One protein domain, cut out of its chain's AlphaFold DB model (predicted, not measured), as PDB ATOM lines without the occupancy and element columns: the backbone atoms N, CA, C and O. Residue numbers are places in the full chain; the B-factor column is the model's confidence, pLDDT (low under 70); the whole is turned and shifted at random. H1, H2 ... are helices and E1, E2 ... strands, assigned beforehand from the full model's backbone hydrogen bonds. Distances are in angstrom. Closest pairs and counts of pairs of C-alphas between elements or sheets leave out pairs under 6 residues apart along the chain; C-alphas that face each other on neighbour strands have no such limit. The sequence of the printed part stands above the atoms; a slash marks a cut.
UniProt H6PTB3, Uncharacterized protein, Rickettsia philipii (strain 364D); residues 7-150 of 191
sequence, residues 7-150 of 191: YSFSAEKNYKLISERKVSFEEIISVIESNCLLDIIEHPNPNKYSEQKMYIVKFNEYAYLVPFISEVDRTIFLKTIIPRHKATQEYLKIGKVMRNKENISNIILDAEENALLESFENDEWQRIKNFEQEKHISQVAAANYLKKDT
ATOM      1  N   TYR A   7      49.031  19.380  36.872       91.00
ATOM      2  CA  TYR A   7      48.779  18.500  38.013       91.00
ATOM      3  C   TYR A   7      49.515  17.168  37.892       91.00
ATOM      4  O   TYR A   7      49.658  16.607  36.800       91.00
ATOM      5  N   SER A   8      49.917  16.635  39.038       89.06
ATOM      6  CA  SER A   8      50.419  15.275  39.201       89.06
ATOM      7  C   SER A   8      49.845  14.646  40.477       89.06
ATOM      8  O   SER A   8      49.367  15.336  41.376       89.06
ATOM      9  N   PHE A   9      49.824  13.317  40.528       90.25
ATOM     10  CA  PHE A   9      49.386  12.532  41.684       90.25
ATOM     11  C   PHE A   9      49.843  11.079  41.517       90.25
ATOM     12  O   PHE A   9      50.164  10.638  40.409       90.25
ATOM     13  N   SER A  10      49.852  10.314  42.609       87.44
ATOM     14  CA  SER A  10      50.118   8.871  42.554       87.44
ATOM     15  C   SER A  10      48.913   8.113  41.990       87.44
ATOM     16  O   SER A  10      47.803   8.225  42.515       87.44
ATOM     17  N   ALA A  11      49.137   7.293  40.958       80.12
ATOM     18  CA  ALA A  11      48.103   6.431  40.378       80.12
ATOM     19  C   ALA A  11      47.567   5.407  41.394       80.12
ATOM     20  O   ALA A  11      46.367   5.151  41.445       80.12
ATOM     21  N   GLU A  12      48.436   4.871  42.253       83.62
ATOM     22  CA  GLU A  12      48.050   3.907  43.289       83.62
ATOM     23  C   GLU A  12      47.162   4.553  44.358       83.62
ATOM     24  O   GLU A  12      46.139   3.985  44.750       83.62
ATOM     25  N   LYS A  13      47.499   5.779  44.783       85.94
ATOM     26  CA  LYS A  13      46.653   6.544  45.711       85.94
ATOM     27  C   LYS A  13      45.326   6.918  45.050       85.94
ATOM     28  O   LYS A  13      44.291   6.768  45.692       85.94
ATOM     29  N   ASN A  14      45.334   7.332  43.781       87.25
ATOM     30  CA  ASN A  14      44.108   7.631  43.034       87.25
ATOM     31  C   ASN A  14      43.176   6.413  42.984       87.25
ATOM     32  O   ASN A  14      42.004   6.504  43.328       87.25
ATOM     33  N   TYR A  15      43.720   5.242  42.646       83.44
ATOM     34  CA  TYR A  15      42.978   3.987  42.635       83.44
ATOM     35  C   TYR A  15      42.347   3.672  44.000       83.44
ATOM     36  O   TYR A  15      41.165   3.331  44.076       83.44
ATOM     37  N   LYS A  16      43.114   3.838  45.086       85.38
ATOM     38  CA  LYS A  16      42.619   3.646  46.455       85.38
ATOM     39  C   LYS A  16      41.448   4.585  46.765       85.38
ATOM     40  O   LYS A  16      40.414   4.126  47.242       85.38
ATOM     41  N   LEU A  17      41.572   5.871  46.426       87.12
ATOM     42  CA  LEU A  17      40.517   6.870  46.633       87.12
ATOM     43  C   LEU A  17      39.249   6.549  45.838       87.12
ATOM     44  O   LEU A  17      38.150   6.675  46.372       87.12
ATOM     45  N   ILE A  18      39.368   6.060  44.604       83.62
ATOM     46  CA  ILE A  18      38.184   5.702  43.821       83.62
ATOM     47  C   ILE A  18      37.521   4.434  44.368       83.62
ATOM     48  O   ILE A  18      36.294   4.362  44.464       83.62
ATOM     49  N   SER A  19      38.312   3.439  44.773       78.50
ATOM     50  CA  SER A  19      37.780   2.210  45.363       78.50
ATOM     51  C   SER A  19      37.022   2.501  46.665       78.50
ATOM     52  O   SER A  19      35.854   2.122  46.786       78.50
ATOM     53  N   GLU A  20      37.651   3.247  47.582       83.81
ATOM     54  CA  GLU A  20      37.165   3.499  48.945       83.81
ATOM     55  C   GLU A  20      36.161   4.652  49.042       83.81
ATOM     56  O   GLU A  20      35.219   4.588  49.827       83.81
ATOM     57  N   ARG A  21      36.366   5.727  48.275       82.94
ATOM     58  CA  ARG A  21      35.653   7.010  48.429       82.94
ATOM     59  C   ARG A  21      34.875   7.418  47.174       82.94
ATOM     60  O   ARG A  21      34.219   8.455  47.197       82.94
ATOM     61  N   LYS A  22      34.931   6.614  46.100       82.69
ATOM     62  CA  LYS A  22      34.243   6.852  44.812       82.69
ATOM     63  C   LYS A  22      34.515   8.249  44.242       82.69
ATOM     64  O   LYS A  22      33.627   8.863  43.662       82.69
ATOM     65  N   VAL A  23      35.743   8.737  44.428       84.69
ATOM     66  CA  VAL A  23      36.221  10.024  43.912       84.69
ATOM     67  C   VAL A  23      37.660   9.886  43.423       84.69
ATOM     68  O   VAL A  23      38.482   9.234  44.071       84.69
ATOM     69  N   SER A  24      37.954  10.494  42.280       88.94
ATOM     70  CA  SER A  24      39.274  10.527  41.646       88.94
ATOM     71  C   SER A  24      39.910  11.916  41.705       88.94
ATOM     72  O   SER A  24      39.231  12.937  41.830       88.94
ATOM     73  N   PHE A  25      41.234  11.979  41.559       90.62
ATOM     74  CA  PHE A  25      41.935  13.250  41.388       90.62
ATOM     75  C   PHE A  25      41.531  13.954  40.093       90.62
ATOM     76  O   PHE A  25      41.437  15.177  40.083       90.62
ATOM     77  N   GLU A  26      41.246  13.224  39.017       88.56
ATOM     78  CA  GLU A  26      40.778  13.812  37.762       88.56
ATOM     79  C   GLU A  26      39.440  14.537  37.928       88.56
ATOM     80  O   GLU A  26      39.280  15.634  37.394       88.56
ATOM     81  N   GLU A  27      38.508  13.983  38.707       87.88
ATOM     82  CA  GLU A  27      37.253  14.664  39.047       87.88
ATOM     83  C   GLU A  27      37.511  15.948  39.838       87.88
ATOM     84  O   GLU A  27      36.943  16.988  39.505       87.88
ATOM     85  N   ILE A  28      38.417  15.910  40.823       92.94
ATOM     86  CA  ILE A  28      38.825  17.099  41.586       92.94
ATOM     87  C   ILE A  28      39.432  18.168  40.672       92.94
ATOM     88  O   ILE A  28      39.063  19.339  40.754       92.94
ATOM     89  N   ILE A  29      40.328  17.778  39.769       92.38
ATOM     90  CA  ILE A  29      40.940  18.693  38.799       92.38
ATOM     91  C   ILE A  29      39.860  19.290  37.885       92.38
ATOM     92  O   ILE A  29      39.866  20.498  37.644       92.38
ATOM     93  N   SER A  30      38.901  18.478  37.427       86.12
ATOM     94  CA  SER A  30      37.775  18.936  36.608       86.12
ATOM     95  C   SER A  30      36.925  19.985  37.322       86.12
ATOM     96  O   SER A  30      36.580  20.999  36.721       86.12
ATOM     97  N   VAL A  31      36.603  19.792  38.602       90.19
ATOM     98  CA  VAL A  31      35.790  20.778  39.331       90.19
ATOM     99  C   VAL A  31      36.572  22.038  39.706       90.19
ATOM    100  O   VAL A  31      35.989  23.123  39.745       90.19
ATOM    101  N   ILE A  32      37.889  21.943  39.919       92.94
ATOM    102  CA  ILE A  32      38.750  23.124  40.081       92.94
ATOM    103  C   ILE A  32      38.720  23.976  38.804       92.94
ATOM    104  O   ILE A  32      38.543  25.193  38.891       92.94
ATOM    105  N   GLU A  33      38.835  23.346  37.631       90.50
ATOM    106  CA  GLU A  33      38.722  24.019  36.330       90.50
ATOM    107  C   GLU A  33      37.354  24.689  36.152       90.50
ATOM    108  O   GLU A  33      37.288  25.870  35.814       90.50
ATOM    109  N   SER A  34      36.277  24.001  36.538       86.06
ATOM    110  CA  SER A  34      34.899  24.512  36.521       86.06
ATOM    111  C   SER A  34      34.569  25.505  37.656       86.06
ATOM    112  O   SER A  34      33.403  25.720  37.990       86.06
ATOM    113  N   ASN A  35      35.581  26.135  38.262       88.00
ATOM    114  CA  ASN A  35      35.451  27.188  39.278       88.00
ATOM    115  C   ASN A  35      34.737  26.766  40.583       88.00
ATOM    116  O   ASN A  35      34.215  27.612  41.309       88.00
ATOM    117  N   CYS A  36      34.762  25.477  40.930       90.38
ATOM    118  CA  CYS A  36      34.241  24.947  42.200       90.38
ATOM    119  C   CYS A  36      35.305  24.852  43.311       90.38
ATOM    120  O   CYS A  36      35.084  24.218  44.344       90.38
ATOM    121  N   LEU A  37      36.458  25.503  43.119       93.88
ATOM    122  CA  LEU A  37      37.443  25.733  44.172       93.88
ATOM    123  C   LEU A  37      36.951  26.855  45.101       93.88
ATOM    124  O   LEU A  37      36.908  28.027  44.701       93.88
ATOM    125  N   LEU A  38      36.560  26.471  46.319       92.94
ATOM    126  CA  LEU A  38      35.981  27.348  47.337       92.94
ATOM    127  C   LEU A  38      37.063  28.138  48.065       92.94
ATOM    128  O   LEU A  38      36.915  29.346  48.237       92.94
ATOM    129  N   ASP A  39      38.146  27.466  48.465       95.25
ATOM    130  CA  ASP A  39      39.241  28.108  49.186       95.25
ATOM    131  C   ASP A  39      40.595  27.407  48.997       95.25
ATOM    132  O   ASP A  39      40.666  26.254  48.564       95.25
ATOM    133  N   ILE A  40      41.668  28.122  49.336       95.38
ATOM    134  CA  ILE A  40      43.026  27.598  49.458       95.38
ATOM    135  C   ILE A  40      43.545  28.034  50.824       95.38
ATOM    136  O   ILE A  40      43.669  29.231  51.095       95.38
ATOM    137  N   ILE A  41      43.860  27.062  51.673       93.81
ATOM    138  CA  ILE A  41      44.332  27.303  53.036       93.81
ATOM    139  C   ILE A  41      45.749  26.758  53.224       93.81
ATOM    140  O   ILE A  41      46.145  25.776  52.594       93.81
ATOM    141  N   GLU A  42      46.516  27.407  54.091       92.12
ATOM    142  CA  GLU A  42      47.872  27.032  54.482       92.12
ATOM    143  C   GLU A  42      47.995  26.963  56.003       92.12
ATOM    144  O   GLU A  42      47.262  27.626  56.741       92.12
ATOM    145  N   HIS A  43      48.920  26.131  56.475       86.44
ATOM    146  CA  HIS A  43      49.194  26.019  57.897       86.44
ATOM    147  C   HIS A  43      50.216  27.097  58.323       86.44
ATOM    148  O   HIS A  43      51.279  27.196  57.706       86.44
ATOM    149  N   PRO A  44      49.978  27.864  59.405       79.06
ATOM    150  CA  PRO A  44      50.841  28.966  59.850       79.06
ATOM    151  C   PRO A  44      52.205  28.499  60.372       79.06
ATOM    152  O   PRO A  44      53.134  29.295  60.491       79.06
ATOM    153  N   ASN A  45      52.340  27.208  60.690       79.56
ATOM    154  CA  ASN A  45      53.606  26.569  61.050       79.56
ATOM    155  C   ASN A  45      54.171  25.724  59.885       79.56
ATOM    156  O   ASN A  45      53.957  24.507  59.868       79.56
ATOM    157  N   PRO A  46      54.906  26.325  58.931       67.00
ATOM    158  CA  PRO A  46      55.442  25.615  57.769       67.00
ATOM    159  C   PRO A  46      56.513  24.577  58.138       67.00
ATOM    160  O   PRO A  46      56.668  23.593  57.422       67.00
ATOM    161  N   ASN A  47      57.201  24.735  59.277       68.94
ATOM    162  CA  ASN A  47      58.239  23.797  59.728       68.94
ATOM    163  C   ASN A  47      57.678  22.414  60.083       68.94
ATOM    164  O   ASN A  47      58.378  21.414  59.963       68.94
ATOM    165  N   LYS A  48      56.419  22.356  60.535       68.69
ATOM    166  CA  LYS A  48      55.740  21.104  60.895       68.69
ATOM    167  C   LYS A  48      54.965  20.495  59.717       68.69
ATOM    168  O   LYS A  48      54.738  19.292  59.710       68.69
ATOM    169  N   TYR A  49      54.589  21.310  58.727       64.12
ATOM    170  CA  TYR A  49      53.691  20.920  57.631       64.12
ATOM    171  C   TYR A  49      54.256  21.240  56.231       64.12
ATOM    172  O   TYR A  49      53.486  21.569  55.338       64.12
ATOM    173  N   SER A  50      55.583  21.157  56.043       65.12
ATOM    174  CA  SER A  50      56.339  21.207  54.766       65.12
ATOM    175  C   SER A  50      55.669  21.946  53.596       65.12
ATOM    176  O   SER A  50      55.333  21.321  52.594       65.12
ATOM    177  N   GLU A  51      55.456  23.263  53.735       74.44
ATOM    178  CA  GLU A  51      54.844  24.148  52.712       74.44
ATOM    179  C   GLU A  51      53.537  23.619  52.085       74.44
ATOM    180  O   GLU A  51      53.099  24.060  51.020       74.44
ATOM    181  N   GLN A  52      52.890  22.668  52.758       85.50
ATOM    182  CA  GLN A  52      51.700  22.007  52.273       85.50
ATOM    183  C   GLN A  52      50.528  22.976  52.363       85.50
ATOM    184  O   GLN A  52      50.275  23.601  53.396       85.50
ATOM    185  N   LYS A  53      49.770  23.041  51.275       92.75
ATOM    186  CA  LYS A  53      48.516  23.782  51.197       92.75
ATOM    187  C   LYS A  53      47.364  22.801  51.048       92.75
ATOM    188  O   LYS A  53      47.552  21.604  50.817       92.75
ATOM    189  N   MET A  54      46.151  23.301  51.201       94.06
ATOM    190  CA  MET A  54      44.953  22.487  51.102       94.06
ATOM    191  C   MET A  54      43.900  23.222  50.293       94.06
ATOM    192  O   MET A  54      43.586  24.381  50.561       94.06
ATOM    193  N   TYR A  55      43.365  22.544  49.285       96.88
ATOM    194  CA  TYR A  55      42.194  23.024  48.577       96.88
ATOM    195  C   TYR A  55      40.934  22.651  49.345       96.88
ATOM    196  O   TYR A  55      40.800  21.519  49.812       96.88
ATOM    197  N   ILE A  56      39.991  23.587  49.389       95.50
ATOM    198  CA  ILE A  56      38.604  23.329  49.758       95.50
ATOM    199  C   ILE A  56      37.792  23.328  48.470       95.50
ATOM    200  O   ILE A  56      37.628  24.363  47.825       95.50
ATOM    201  N   VAL A  57      37.298  22.162  48.073       94.12
ATOM    202  CA  VAL A  57      36.640  21.968  46.777       94.12
ATOM    203  C   VAL A  57      35.198  21.531  46.985       94.12
ATOM    204  O   VAL A  57      34.941  20.604  47.752       94.12
ATOM    205  N   LYS A  58      34.252  22.167  46.282       89.56
ATOM    206  CA  LYS A  58      32.882  21.652  46.176       89.56
ATOM    207  C   LYS A  58      32.860  20.537  45.133       89.56
ATOM    208  O   LYS A  58      33.146  20.784  43.964       89.56
ATOM    209  N   PHE A  59      32.462  19.340  45.542       84.88
ATOM    210  CA  PHE A  59      32.157  18.239  44.633       84.88
ATOM    211  C   PHE A  59      30.816  17.630  45.039       84.88
ATOM    212  O   PHE A  59      30.613  17.263  46.199       84.88
ATOM    213  N   ASN A  60      29.871  17.578  44.097       81.44
ATOM    214  CA  ASN A  60      28.454  17.347  44.385       81.44
ATOM    215  C   ASN A  60      27.958  18.322  45.469       81.44
ATOM    216  O   ASN A  60      28.170  19.524  45.355       81.44
ATOM    217  N   GLU A  61      27.338  17.825  46.536       82.56
ATOM    218  CA  GLU A  61      26.801  18.638  47.636       82.56
ATOM    219  C   GLU A  61      27.690  18.592  48.890       82.56
ATOM    220  O   GLU A  61      27.219  18.786  50.009       82.56
ATOM    221  N   TYR A  62      28.984  18.313  48.712       86.50
ATOM    222  CA  TYR A  62      29.933  18.184  49.813       86.50
ATOM    223  C   TYR A  62      31.225  18.956  49.554       86.50
ATOM    224  O   TYR A  62      31.639  19.151  48.408       86.50
ATOM    225  N   ALA A  63      31.865  19.401  50.634       91.00
ATOM    226  CA  ALA A  63      33.192  19.993  50.581       91.00
ATOM    227  C   ALA A  63      34.261  18.934  50.863       91.00
ATOM    228  O   ALA A  63      34.173  18.153  51.817       91.00
ATOM    229  N   TYR A  64      35.295  18.944  50.034       92.81
ATOM    230  CA  TYR A  64      36.437  18.056  50.129       92.81
ATOM    231  C   TYR A  64      37.692  18.862  50.436       92.81
ATOM    232  O   TYR A  64      37.944  19.900  49.824       92.81
ATOM    233  N   LEU A  65      38.473  18.344  51.377       94.06
ATOM    234  CA  LEU A  65      39.822  18.775  51.686       94.06
ATOM    235  C   LEU A  65      40.782  18.024  50.768       94.06
ATOM    236  O   LEU A  65      40.807  16.790  50.769       94.06
ATOM    237  N   VAL A  66      41.573  18.753  49.989       95.25
ATOM    238  CA  VAL A  66      42.542  18.159  49.062       95.25
ATOM    239  C   VAL A  66      43.920  18.752  49.350       95.25
ATOM    240  O   VAL A  66      44.247  19.825  48.841       95.25
ATOM    241  N   PRO A  67      44.726  18.095  50.204       94.12
ATOM    242  CA  PRO A  67      46.095  18.503  50.476       94.12
ATOM    243  C   PRO A  67      46.971  18.392  49.230       94.12
ATOM    244  O   PRO A  67      46.917  17.391  48.505       94.12
ATOM    245  N   PHE A  68      47.805  19.403  49.004       93.88
ATOM    246  CA  PHE A  68      48.698  19.471  47.857       93.88
ATOM    247  C   PHE A  68      50.022  20.158  48.188       93.88
ATOM    248  O   PHE A  68      50.131  20.924  49.148       93.88
ATOM    249  N   ILE A  69      51.023  19.878  47.358       90.75
ATOM    250  CA  ILE A  69      52.341  20.517  47.393       90.75
ATOM    251  C   ILE A  69      52.585  21.163  46.028       90.75
ATOM    252  O   ILE A  69      52.280  20.568  44.992       90.75
ATOM    253  N   SER A  70      53.110  22.386  46.037       87.19
ATOM    254  CA  SER A  70      53.538  23.087  44.825       87.19
ATOM    255  C   SER A  70      55.035  22.874  44.615       87.19
ATOM    256  O   SER A  70      55.849  23.351  45.398       87.19
ATOM    257  N   GLU A  71      55.395  22.174  43.548       83.88
ATOM    258  CA  GLU A  71      56.779  21.900  43.169       83.88
ATOM    259  C   GLU A  71      57.451  23.128  42.527       83.88
ATOM    260  O   GLU A  71      56.804  24.026  41.971       83.88
ATOM    261  N   VAL A  72      58.789  23.147  42.531       78.81
ATOM    262  CA  VAL A  72      59.612  24.254  41.992       78.81
ATOM    263  C   VAL A  72      59.374  24.491  40.489       78.81
ATOM    264  O   VAL A  72      59.565  25.591  39.955       78.81
ATOM    265  N   ASP A  73      58.950  23.458  39.768       80.94
ATOM    266  CA  ASP A  73      58.638  23.504  38.341       80.94
ATOM    267  C   ASP A  73      57.215  24.013  38.031       80.94
ATOM    268  O   ASP A  73      56.882  24.167  36.853       80.94
ATOM    269  N   ARG A  74      56.436  24.386  39.061       82.25
ATOM    270  CA  ARG A  74      55.008  24.758  39.006       82.25
ATOM    271  C   ARG A  74      54.058  23.577  38.782       82.25
ATOM    272  O   ARG A  74      52.914  23.787  38.361       82.25
ATOM    273  N   THR A  75      54.508  22.358  39.054       86.88
ATOM    274  CA  THR A  75      53.639  21.186  39.141       86.88
ATOM    275  C   THR A  75      52.937  21.159  40.499       86.88
ATOM    276  O   THR A  75      53.544  21.411  41.535       86.88
ATOM    277  N   ILE A  76      51.638  20.871  40.500       92.56
ATOM    278  CA  ILE A  76      50.819  20.750  41.705       92.56
ATOM    279  C   ILE A  76      50.591  19.264  41.969       92.56
ATOM    280  O   ILE A  76      49.871  18.606  41.212       92.56
ATOM    281  N   PHE A  77      51.200  18.737  43.029       92.69
ATOM    282  CA  PHE A  77      51.054  17.338  43.421       92.69
ATOM    283  C   PHE A  77      49.911  17.174  44.427       92.69
ATOM    284  O   PHE A  77      49.976  17.713  45.534       92.69
ATOM    285  N   LEU A  78      48.867  16.426  44.064       94.00
ATOM    286  CA  LEU A  78      47.739  16.128  44.954       94.00
ATOM    287  C   LEU A  78      48.032  14.881  45.797       94.00
ATOM    288  O   LEU A  78      48.366  13.823  45.261       94.00
ATOM    289  N   LYS A  79      47.870  14.992  47.121       91.88
ATOM    290  CA  LYS A  79      48.210  13.910  48.061       91.88
ATOM    291  C   LYS A  79      47.026  13.008  48.387       91.88
ATOM    292  O   LYS A  79      47.174  11.791  48.453       91.88
ATOM    293  N   THR A  80      45.852  13.588  48.625       92.75
ATOM    294  CA  THR A  80      44.647  12.838  49.006       92.75
ATOM    295  C   THR A  80      43.377  13.666  48.803       92.75
ATOM    296  O   THR A  80      43.452  14.858  48.522       92.75
ATOM    297  N   ILE A  81      42.216  13.026  48.937       93.00
ATOM    298  CA  ILE A  81      40.887  13.632  48.830       93.00
ATOM    299  C   ILE A  81      40.085  13.199  50.052       93.00
ATOM    300  O   ILE A  81      39.740  12.021  50.185       93.00
ATOM    301  N   ILE A  82      39.798  14.132  50.956       91.50
ATOM    302  CA  ILE A  82      39.120  13.843  52.219       91.50
ATOM    303  C   ILE A  82      37.794  14.612  52.257       91.50
ATOM    304  O   ILE A  82      37.807  15.835  52.388       91.50
ATOM    305  N   PRO A  83      36.632  13.947  52.157       89.12
ATOM    306  CA  PRO A  83      35.360  14.616  52.408       89.12
ATOM    307  C   PRO A  83      35.326  15.088  53.864       89.12
ATOM    308  O   PRO A  83      35.571  14.293  54.777       89.12
ATOM    309  N   ARG A  84      34.985  16.363  54.112       89.88
ATOM    310  CA  ARG A  84      34.859  16.862  55.486       89.88
ATOM    311  C   ARG A  84      33.573  17.632  55.773       89.88
ATOM    312  O   ARG A  84      33.239  18.625  55.128       89.88
ATOM    313  N   HIS A  85      32.882  17.198  56.831       83.06
ATOM    314  CA  HIS A  85      31.625  17.800  57.276       83.06
ATOM    315  C   HIS A  85      31.820  19.226  57.778       83.06
ATOM    316  O   HIS A  85      31.068  20.105  57.375       83.06
ATOM    317  N   LYS A  86      32.837  19.464  58.618       86.00
ATOM    318  CA  LYS A  86      33.161  20.809  59.113       86.00
ATOM    319  C   LYS A  86      33.352  21.784  57.945       86.00
ATOM    320  O   LYS A  86      32.633  22.774  57.871       86.00
ATOM    321  N   ALA A  87      34.176  21.416  56.958       86.88
ATOM    322  CA  ALA A  87      34.361  22.203  55.737       86.88
ATOM    323  C   ALA A  87      33.047  22.412  54.961       86.88
ATOM    324  O   ALA A  87      32.776  23.498  54.460       86.88
ATOM    325  N   THR A  88      32.186  21.396  54.893       87.62
ATOM    326  CA  THR A  88      30.875  21.510  54.232       87.62
ATOM    327  C   THR A  88      29.986  22.540  54.929       87.62
ATOM    328  O   THR A  88      29.365  23.369  54.264       87.62
ATOM    329  N   GLN A  89      29.941  22.528  56.263       85.31
ATOM    330  CA  GLN A  89      29.158  23.498  57.029       85.31
ATOM    331  C   GLN A  89      29.702  24.918  56.884       85.31
ATOM    332  O   GLN A  89      28.923  25.851  56.695       85.31
ATOM    333  N   GLU A  90      31.020  25.065  56.953       87.94
ATOM    334  CA  GLU A  90      31.697  26.355  56.906       87.94
ATOM    335  C   GLU A  90      31.589  27.014  55.524       87.94
ATOM    336  O   GLU A  90      31.212  28.183  55.416       87.94
ATOM    337  N   TYR A  91      31.831  26.248  54.457       87.50
ATOM    338  CA  TYR A  91      31.978  26.799  53.110       87.50
ATOM    339  C   TYR A  91      30.723  26.709  52.240       87.50
ATOM    340  O   TYR A  91      30.507  27.587  51.405       87.50
ATOM    341  N   LEU A  92      29.878  25.685  52.406       85.88
ATOM    342  CA  LEU A  92      28.677  25.529  51.571       85.88
ATOM    343  C   LEU A  92      27.409  26.097  52.216       85.88
ATOM    344  O   LEU A  92      26.403  26.234  51.524       85.88
ATOM    345  N   LYS A  93      27.442  26.449  53.513       74.69
ATOM    346  CA  LYS A  93      26.310  27.027  54.272       74.69
ATOM    347  C   LYS A  93      24.982  26.279  54.067       74.69
ATOM    348  O   LYS A  93      23.905  26.869  54.169       74.69
ATOM    349  N   ILE A  94      25.044  24.982  53.760       66.50
ATOM    350  CA  ILE A  94      23.858  24.161  53.525       66.50
ATOM    351  C   ILE A  94      23.133  24.054  54.871       66.50
ATOM    352  O   ILE A  94      23.721  23.637  55.872       66.50
ATOM    353  N   GLY A  95      21.866  24.479  54.921       53.72
ATOM    354  CA  GLY A  95      21.027  24.335  56.113       53.72
ATOM    355  C   GLY A  95      20.979  22.874  56.582       53.72
ATOM    356  O   GLY A  95      21.242  21.969  55.797       53.72
ATOM    357  N   LYS A  96      20.631  22.638  57.857       49.66
ATOM    358  CA  LYS A  96      20.607  21.338  58.585       49.66
ATOM    359  C   LYS A  96      19.797  20.175  57.946       49.66
ATOM    360  O   LYS A  96      19.439  19.229  58.640       49.66
ATOM    361  N   VAL A  97      19.466  20.222  56.660       48.25
ATOM    362  CA  VAL A  97      18.538  19.318  55.976       48.25
ATOM    363  C   VAL A  97      19.214  18.048  55.442       48.25
ATOM    364  O   VAL A  97      18.541  17.032  55.307       48.25
ATOM    365  N   MET A  98      20.531  18.021  55.200       48.19
ATOM    366  CA  MET A  98      21.175  16.812  54.664       48.19
ATOM    367  C   MET A  98      21.794  15.929  55.749       48.19
ATOM    368  O   MET A  98      22.853  16.204  56.308       48.19
ATOM    369  N   ARG A  99      21.103  14.818  56.012       48.72
ATOM    370  CA  ARG A  99      21.457  13.756  56.957       48.72
ATOM    371  C   ARG A  99      21.966  12.521  56.200       48.72
ATOM    372  O   ARG A  99      21.460  11.437  56.418       48.72
ATOM    373  N   ASN A 100      22.990  12.660  55.356       48.44
ATOM    374  CA  ASN A 100      23.770  11.508  54.864       48.44
ATOM    375  C   ASN A 100      25.016  11.316  55.739       48.44
ATOM    376  O   ASN A 100      26.150  11.296  55.269       48.44
ATOM    377  N   LYS A 101      24.794  11.218  57.056       47.81
ATOM    378  CA  LYS A 101      25.850  11.001  58.056       47.81
ATOM    379  C   LYS A 101      26.487   9.606  57.919       47.81
ATOM    380  O   LYS A 101      27.603   9.410  58.373       47.81
ATOM    381  N   GLU A 102      25.785   8.675  57.273       44.75
ATOM    382  CA  GLU A 102      26.076   7.237  57.309       44.75
ATOM    383  C   GLU A 102      27.147   6.763  56.308       44.75
ATOM    384  O   GLU A 102      27.776   5.741  56.557       44.75
ATOM    385  N   ASN A 103      27.436   7.507  55.229       47.69
ATOM    386  CA  ASN A 103      28.449   7.098  54.232       47.69
ATOM    387  C   ASN A 103      29.858   7.681  54.464       47.69
ATOM    388  O   ASN A 103      30.806   7.251  53.817       47.69
ATOM    389  N   ILE A 104      30.021   8.656  55.367       55.41
ATOM    390  CA  ILE A 104      31.284   9.413  55.533       55.41
ATOM    391  C   ILE A 104      32.002   9.039  56.838       55.41
ATOM    392  O   ILE A 104      33.216   9.178  56.950       55.41
ATOM    393  N   SER A 105      31.275   8.501  57.821       51.38
ATOM    394  CA  SER A 105      31.822   8.091  59.120       51.38
ATOM    395  C   SER A 105      32.659   6.807  59.090       51.38
ATOM    396  O   SER A 105      33.321   6.518  60.079       51.38
ATOM    397  N   ASN A 106      32.666   6.063  57.976       56.84
ATOM    398  CA  ASN A 106      33.415   4.806  57.821       56.84
ATOM    399  C   ASN A 106      34.584   4.917  56.825       56.84
ATOM    400  O   ASN A 106      34.983   3.925  56.217       56.84
ATOM    401  N   ILE A 107      35.129   6.119  56.622       73.31
ATOM    402  CA  ILE A 107      36.321   6.289  55.787       73.31
ATOM    403  C   ILE A 107      37.545   5.864  56.591       73.31
ATOM    404  O   ILE A 107      37.816   6.405  57.662       73.31
ATOM    405  N   ILE A 108      38.303   4.912  56.051       78.12
ATOM    406  CA  ILE A 108      39.599   4.530  56.605       78.12
ATOM    407  C   ILE A 108      40.589   5.639  56.241       78.12
ATOM    408  O   ILE A 108      40.886   5.870  55.065       78.12
ATOM    409  N   LEU A 109      41.056   6.343  57.267       82.88
ATOM    410  CA  LEU A 109      42.080   7.372  57.163       82.88
ATOM    411  C   LEU A 109      43.389   6.820  57.710       82.88
ATOM    412  O   LEU A 109      43.409   6.187  58.769       82.88
ATOM    413  N   ASP A 110      44.476   7.053  56.986       85.94
ATOM    414  CA  ASP A 110      45.808   6.752  57.503       85.94
ATOM    415  C   ASP A 110      46.228   7.766  58.592       85.94
ATOM    416  O   ASP A 110      45.520   8.731  58.897       85.94
ATOM    417  N   ALA A 111      47.358   7.515  59.257       84.31
ATOM    418  CA  ALA A 111      47.829   8.372  60.347       84.31
ATOM    419  C   ALA A 111      48.115   9.814  59.884       84.31
ATOM    420  O   ALA A 111      47.892  10.756  60.642       84.31
ATOM    421  N   GLU A 112      48.567   9.988  58.641       83.44
ATOM    422  CA  GLU A 112      48.832  11.302  58.058       83.44
ATOM    423  C   GLU A 112      47.520  12.054  57.802       83.44
ATOM    424  O   GLU A 112      47.367  13.205  58.207       83.44
ATOM    425  N   GLU A 113      46.541  11.390  57.188       86.44
ATOM    426  CA  GLU A 113      45.213  11.946  56.932       86.44
ATOM    427  C   GLU A 113      44.495  12.340  58.229       86.44
ATOM    428  O   GLU A 113      43.891  13.411  58.291       86.44
ATOM    429  N   ASN A 114      44.602  11.526  59.285       86.00
ATOM    430  CA  ASN A 114      44.037  11.855  60.596       86.00
ATOM    431  C   ASN A 114      44.706  13.081  61.227       86.00
ATOM    432  O   ASN A 114      44.002  13.981  61.678       86.00
ATOM    433  N   ALA A 115      46.039  13.169  61.201       85.81
ATOM    434  CA  ALA A 115      46.756  14.325  61.742       85.81
ATOM    435  C   ALA A 115      46.394  15.631  61.009       85.81
ATOM    436  O   ALA A 115      46.270  16.693  61.626       85.81
ATOM    437  N   LEU A 116      46.183  15.560  59.689       85.19
ATOM    438  CA  LEU A 116      45.695  16.699  58.908       85.19
ATOM    439  C   LEU A 116      44.290  17.108  59.342       85.19
ATOM    440  O   LEU A 116      44.041  18.299  59.542       85.19
ATOM    441  N   LEU A 117      43.391  16.144  59.542       85.56
ATOM    442  CA  LEU A 117      42.046  16.439  60.018       85.56
ATOM    443  C   LEU A 117      42.035  17.050  61.415       85.56
ATOM    444  O   LEU A 117      41.325  18.028  61.610       85.56
ATOM    445  N   GLU A 118      42.820  16.533  62.357       86.19
ATOM    446  CA  GLU A 118      42.907  17.104  63.706       86.19
ATOM    447  C   GLU A 118      43.332  18.578  63.663       86.19
ATOM    448  O   GLU A 118      42.657  19.428  64.238       86.19
ATOM    449  N   SER A 119      44.381  18.909  62.898       85.69
ATOM    450  CA  SER A 119      44.824  20.307  62.755       85.69
ATOM    451  C   SER A 119      43.778  21.212  62.085       85.69
ATOM    452  O   SER A 119      43.634  22.379  62.444       85.69
ATOM    453  N   PHE A 120      43.004  20.685  61.130       86.75
ATOM    454  CA  PHE A 120      41.896  21.419  60.511       86.75
ATOM    455  C   PHE A 120      40.729  21.639  61.491       86.75
ATOM    456  O   PHE A 120      40.121  22.708  61.539       86.75
ATOM    457  N   GLU A 121      40.408  20.639  62.311       84.94
ATOM    458  CA  GLU A 121      39.361  20.744  63.332       84.94
ATOM    459  C   GLU A 121      39.719  21.754  64.430       84.94
ATOM    460  O   GLU A 121      38.818  22.429  64.923       84.94
ATOM    461  N   ASN A 122      41.008  21.937  64.719       86.12
ATOM    462  CA  ASN A 122      41.516  22.937  65.660       86.12
ATOM    463  C   ASN A 122      41.573  24.375  65.100       86.12
ATOM    464  O   ASN A 122      42.100  25.259  65.775       86.12
ATOM    465  N   ASP A 123      41.072  24.620  63.883       81.06
ATOM    466  CA  ASP A 123      41.106  25.937  63.219       81.06
ATOM    467  C   ASP A 123      42.533  26.497  63.058       81.06
ATOM    468  O   ASP A 123      42.759  27.707  63.034       81.06
ATOM    469  N   GLU A 124      43.521  25.605  62.927       86.00
ATOM    470  CA  GLU A 124      44.927  25.997  62.792       86.00
ATOM    471  C   GLU A 124      45.246  26.527  61.388       86.00
ATOM    472  O   GLU A 124      46.247  27.207  61.208       86.00
ATOM    473  N   TRP A 125      44.413  26.246  60.383       89.44
ATOM    474  CA  TRP A 125      44.668  26.598  58.985       89.44
ATOM    475  C   TRP A 125      44.063  27.947  58.607       89.44
ATOM    476  O   TRP A 125      42.950  28.282  59.005       89.44
ATOM    477  N   GLN A 126      44.777  28.713  57.783       90.88
ATOM    478  CA  GLN A 126      44.367  30.055  57.376       90.88
ATOM    479  C   GLN A 126      44.339  30.192  55.860       90.88
ATOM    480  O   GLN A 126      45.160  29.613  55.152       90.88
ATOM    481  N   ARG A 127      43.406  30.999  55.351       92.88
ATOM    482  CA  ARG A 127      43.349  31.335  53.929       92.88
ATOM    483  C   ARG A 127      44.640  32.012  53.482       92.88
ATOM    484  O   ARG A 127      45.114  32.950  54.123       92.88
ATOM    485  N   ILE A 128      45.166  31.571  52.345       92.12
ATOM    486  CA  ILE A 128      46.382  32.150  51.774       92.12
ATOM    487  C   ILE A 128      46.176  33.628  51.403       92.12
ATOM    488  O   ILE A 128      45.108  34.037  50.942       92.12
ATOM    489  N   LYS A 129      47.234  34.437  51.526       89.56
ATOM    490  CA  LYS A 129      47.169  35.879  51.211       89.56
ATOM    491  C   LYS A 129      46.870  36.155  49.733       89.56
ATOM    492  O   LYS A 129      46.075  37.033  49.417       89.56
ATOM    493  N   ASN A 130      47.470  35.380  48.830       91.25
ATOM    494  CA  ASN A 130      47.362  35.572  47.378       91.25
ATOM    495  C   ASN A 130      46.316  34.641  46.751       91.25
ATOM    496  O   ASN A 130      46.565  34.033  45.710       91.25
ATOM    497  N   PHE A 131      45.155  34.509  47.400       92.50
ATOM    498  CA  PHE A 131      44.129  33.542  47.013       92.50
ATOM    499  C   PHE A 131      43.738  33.622  45.535       92.50
ATOM    500  O   PHE A 131      43.777  32.606  44.850       92.50
ATOM    501  N   GLU A 132      43.407  34.811  45.025       91.62
ATOM    502  CA  GLU A 132      42.956  34.973  43.634       91.62
ATOM    503  C   GLU A 132      44.031  34.545  42.626       91.62
ATOM    504  O   GLU A 132      43.740  33.889  41.625       91.62
ATOM    505  N   GLN A 133      45.297  34.861  42.915       90.69
ATOM    506  CA  GLN A 133      46.417  34.492  42.058       90.69
ATOM    507  C   GLN A 133      46.640  32.976  42.049       90.69
ATOM    508  O   GLN A 133      46.780  32.383  40.982       90.69
ATOM    509  N   GLU A 134      46.666  32.347  43.222       91.31
ATOM    510  CA  GLU A 134      46.864  30.899  43.348       91.31
ATOM    511  C   GLU A 134      45.676  30.123  42.782       91.31
ATOM    512  O   GLU A 134      45.872  29.185  42.020       91.31
ATOM    513  N   LYS A 135      44.443  30.583  43.018       93.25
ATOM    514  CA  LYS A 135      43.243  30.026  42.385       93.25
ATOM    515  C   LYS A 135      43.348  30.059  40.863       93.25
ATOM    516  O   LYS A 135      43.071  29.049  40.214       93.25
ATOM    517  N   HIS A 136      43.786  31.180  40.290       91.56
ATOM    518  CA  HIS A 136      43.989  31.280  38.847       91.56
ATOM    519  C   HIS A 136      45.067  30.304  38.349       91.56
ATOM    520  O   HIS A 136      44.874  29.632  37.335       91.56
ATOM    521  N   ILE A 137      46.179  30.165  39.078       91.44
ATOM    522  CA  ILE A 137      47.235  29.193  38.759       91.44
ATOM    523  C   ILE A 137      46.683  27.761  38.790       91.44
ATOM    524  O   ILE A 137      46.901  27.013  37.833       91.44
ATOM    525  N   SER A 138      45.930  27.393  39.828       93.12
ATOM    526  CA  SER A 138      45.288  26.083  39.973       93.12
ATOM    527  C   SER A 138      44.306  25.791  38.834       93.12
ATOM    528  O   SER A 138      44.274  24.667  38.334       93.12
ATOM    529  N   GLN A 139      43.543  26.789  38.379       92.00
ATOM    530  CA  GLN A 139      42.621  26.666  37.242       92.00
ATOM    531  C   GLN A 139      43.358  26.483  35.915       92.00
ATOM    532  O   GLN A 139      43.017  25.598  35.132       92.00
ATOM    533  N   VAL A 140      44.403  27.277  35.665       91.12
ATOM    534  CA  VAL A 140      45.232  27.144  34.458       91.12
ATOM    535  C   VAL A 140      45.931  25.783  34.431       91.12
ATOM    536  O   VAL A 140      45.979  25.141  33.381       91.12
ATOM    537  N   ALA A 141      46.435  25.316  35.577       90.88
ATOM    538  CA  ALA A 141      47.015  23.985  35.708       90.88
ATOM    539  C   ALA A 141      45.990  22.885  35.406       90.88
ATOM    540  O   ALA A 141      46.311  21.933  34.693       90.88
ATOM    541  N   ALA A 142      44.751  23.041  35.877       90.25
ATOM    542  CA  ALA A 142      43.679  22.081  35.641       90.25
ATOM    543  C   ALA A 142      43.290  22.040  34.160       90.25
ATOM    544  O   ALA A 142      43.278  20.972  33.553       90.25
ATOM    545  N   ALA A 143      43.099  23.205  33.540       88.06
ATOM    546  CA  ALA A 143      42.835  23.305  32.111       88.06
ATOM    547  C   ALA A 143      43.968  22.681  31.280       88.06
ATOM    548  O   ALA A 143      43.704  21.978  30.311       88.06
ATOM    549  N   ASN A 144      45.236  22.891  31.651       88.12
ATOM    550  CA  ASN A 144      46.374  22.257  30.976       88.12
ATOM    551  C   ASN A 144      46.385  20.732  31.144       88.12
ATOM    552  O   ASN A 144      46.678  20.027  30.177       88.12
ATOM    553  N   TYR A 145      46.062  20.231  32.339       85.62
ATOM    554  CA  TYR A 145      45.969  18.799  32.619       85.62
ATOM    555  C   TYR A 145      44.858  18.135  31.796       85.62
ATOM    556  O   TYR A 145      45.074  17.089  31.188       85.62
ATOM    557  N   LEU A 146      43.679  18.757  31.733       81.44
ATOM    558  CA  LEU A 146      42.518  18.241  30.998       81.44
ATOM    559  C   LEU A 146      42.694  18.356  29.481       81.44
ATOM    560  O   LEU A 146      42.237  17.497  28.735       81.44
ATOM    561  N   LYS A 147      43.458  19.354  29.021       77.62
ATOM    562  CA  LYS A 147      43.940  19.470  27.637       77.62
ATOM    563  C   LYS A 147      44.966  18.395  27.250       77.62
ATOM    564  O   LYS A 147      45.606  18.564  26.212       77.62
ATOM    565  N   LYS A 148      45.158  17.310  28.024       61.22
ATOM    566  CA  LYS A 148      45.875  16.087  27.601       61.22
ATOM    567  C   LYS A 148      45.172  15.456  26.379       61.22
ATOM    568  O   LYS A 148      44.586  14.386  26.442       61.22
ATOM    569  N   ASP A 149      45.274  16.122  25.234       50.53
ATOM    570  CA  ASP A 149      44.756  15.749  23.913       50.53
ATOM    571  C   ASP A 149      45.670  14.710  23.232       50.53
ATOM    572  O   ASP A 149      45.678  14.526  22.018       50.53
ATOM    573  N   THR A 150      46.512  14.012  23.996       58.62
ATOM    574  CA  THR A 150      47.386  12.991  23.422       58.62
ATOM    575  C   THR A 150      46.619  11.676  23.354       58.62
ATOM    576  O   THR A 150      46.647  10.862  24.274       58.62
TER     577      THR A 150
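AT A GLANCE: This is residues 7 to 150 of the 191 residues of an uncharacterized protein of Rickettsia philipii (strain 364D) (UniProt H6PTB3). A strongly twisted sheet of five strands forms the core and curls round the helix H2, while H5 packs on the same face and crosses H2. H3 and H4 cover part of the other face, H1 lies off the sheet, and a long loop, residues 93 to 110, swings wide between H3 and H4. The 144 printed residues hold five named helices and five named strands, in the order E1 H1 H2 E2 E3 E4 E5 H3 H4 H5; the class is mixed, helices and strands. The sheet runs E1 E5 E4 E3 E2 and is mixed, E1 being parallel to E5 and the other neighbours antiparallel. The whole is compact, with a radius of gyration of the C-alphas of 14.7 A, and spans 41 by 35 by 29 A.

IN THESE COORDINATES: E1, residues 7 to 9, begins at C-alpha 7 (48.779, 18.500, 38.013). H1 is residues 11 to 21, 14.8 A long, and H2 residues 25 to 33. E2, residues 37 to 42, is followed by E3, residues 53 to 59, 18.5 A long. E4, residues 62 to 70, runs 24.6 A from C-alpha 62 at (29.933, 18.184, 49.813), and E5 is residues 75 to 78. H3 is residues 85 to 92, H4 residues 111 to 121, 15.3 A long, and H5 residues 131 to 146, 22.2 A long, ending at C-alpha 146 (42.518, 18.241, 30.998).

HOW THE PARTS SIT: E2, E3, E4 and E5 form a meander, each strand the antiparallel neighbour of the one before. Within hydrogen-bond range are N 41 and O 54 across the pair E2 and E3, at 2.9 A, N 64 and O 57 across the pair E3 and E4, at 2.8 A, and N 77 and O 69 across the pair E4 and E5, at 2.9 A. In the parallel pair E1 and E5, N 8 and O 76 are 2.9 A apart. H2 and H5 touch at a steep tilt of 56 degrees, opposite ways; their closest C-alphas, of Glu 33 and Gln 139, are 4.8 A apart. H3 has a height over the sheet of 7.6 A, and its closest C-alpha pair with E4, Ala 63 and Thr 88, is 4.6 A apart. H4 and E4 are near each other. H1 is not on the sheet and is close but not clearly touching H2, with the C-alphas of Asn 14 and Phe 25 6.2 A apart. In the five helices every O i to N i+4 pair is within hydrogen-bond range.

THE WHOLE: The C-alphas farthest apart, of Lys 96 and Thr 150, are 45.0 A from each other. The printed part has no cut, and its one long link is H3 to H4. Mean pLDDT of the printed part is 83.2; residues 46 to 50, 94 to 106 and 148 to 150 are under 70.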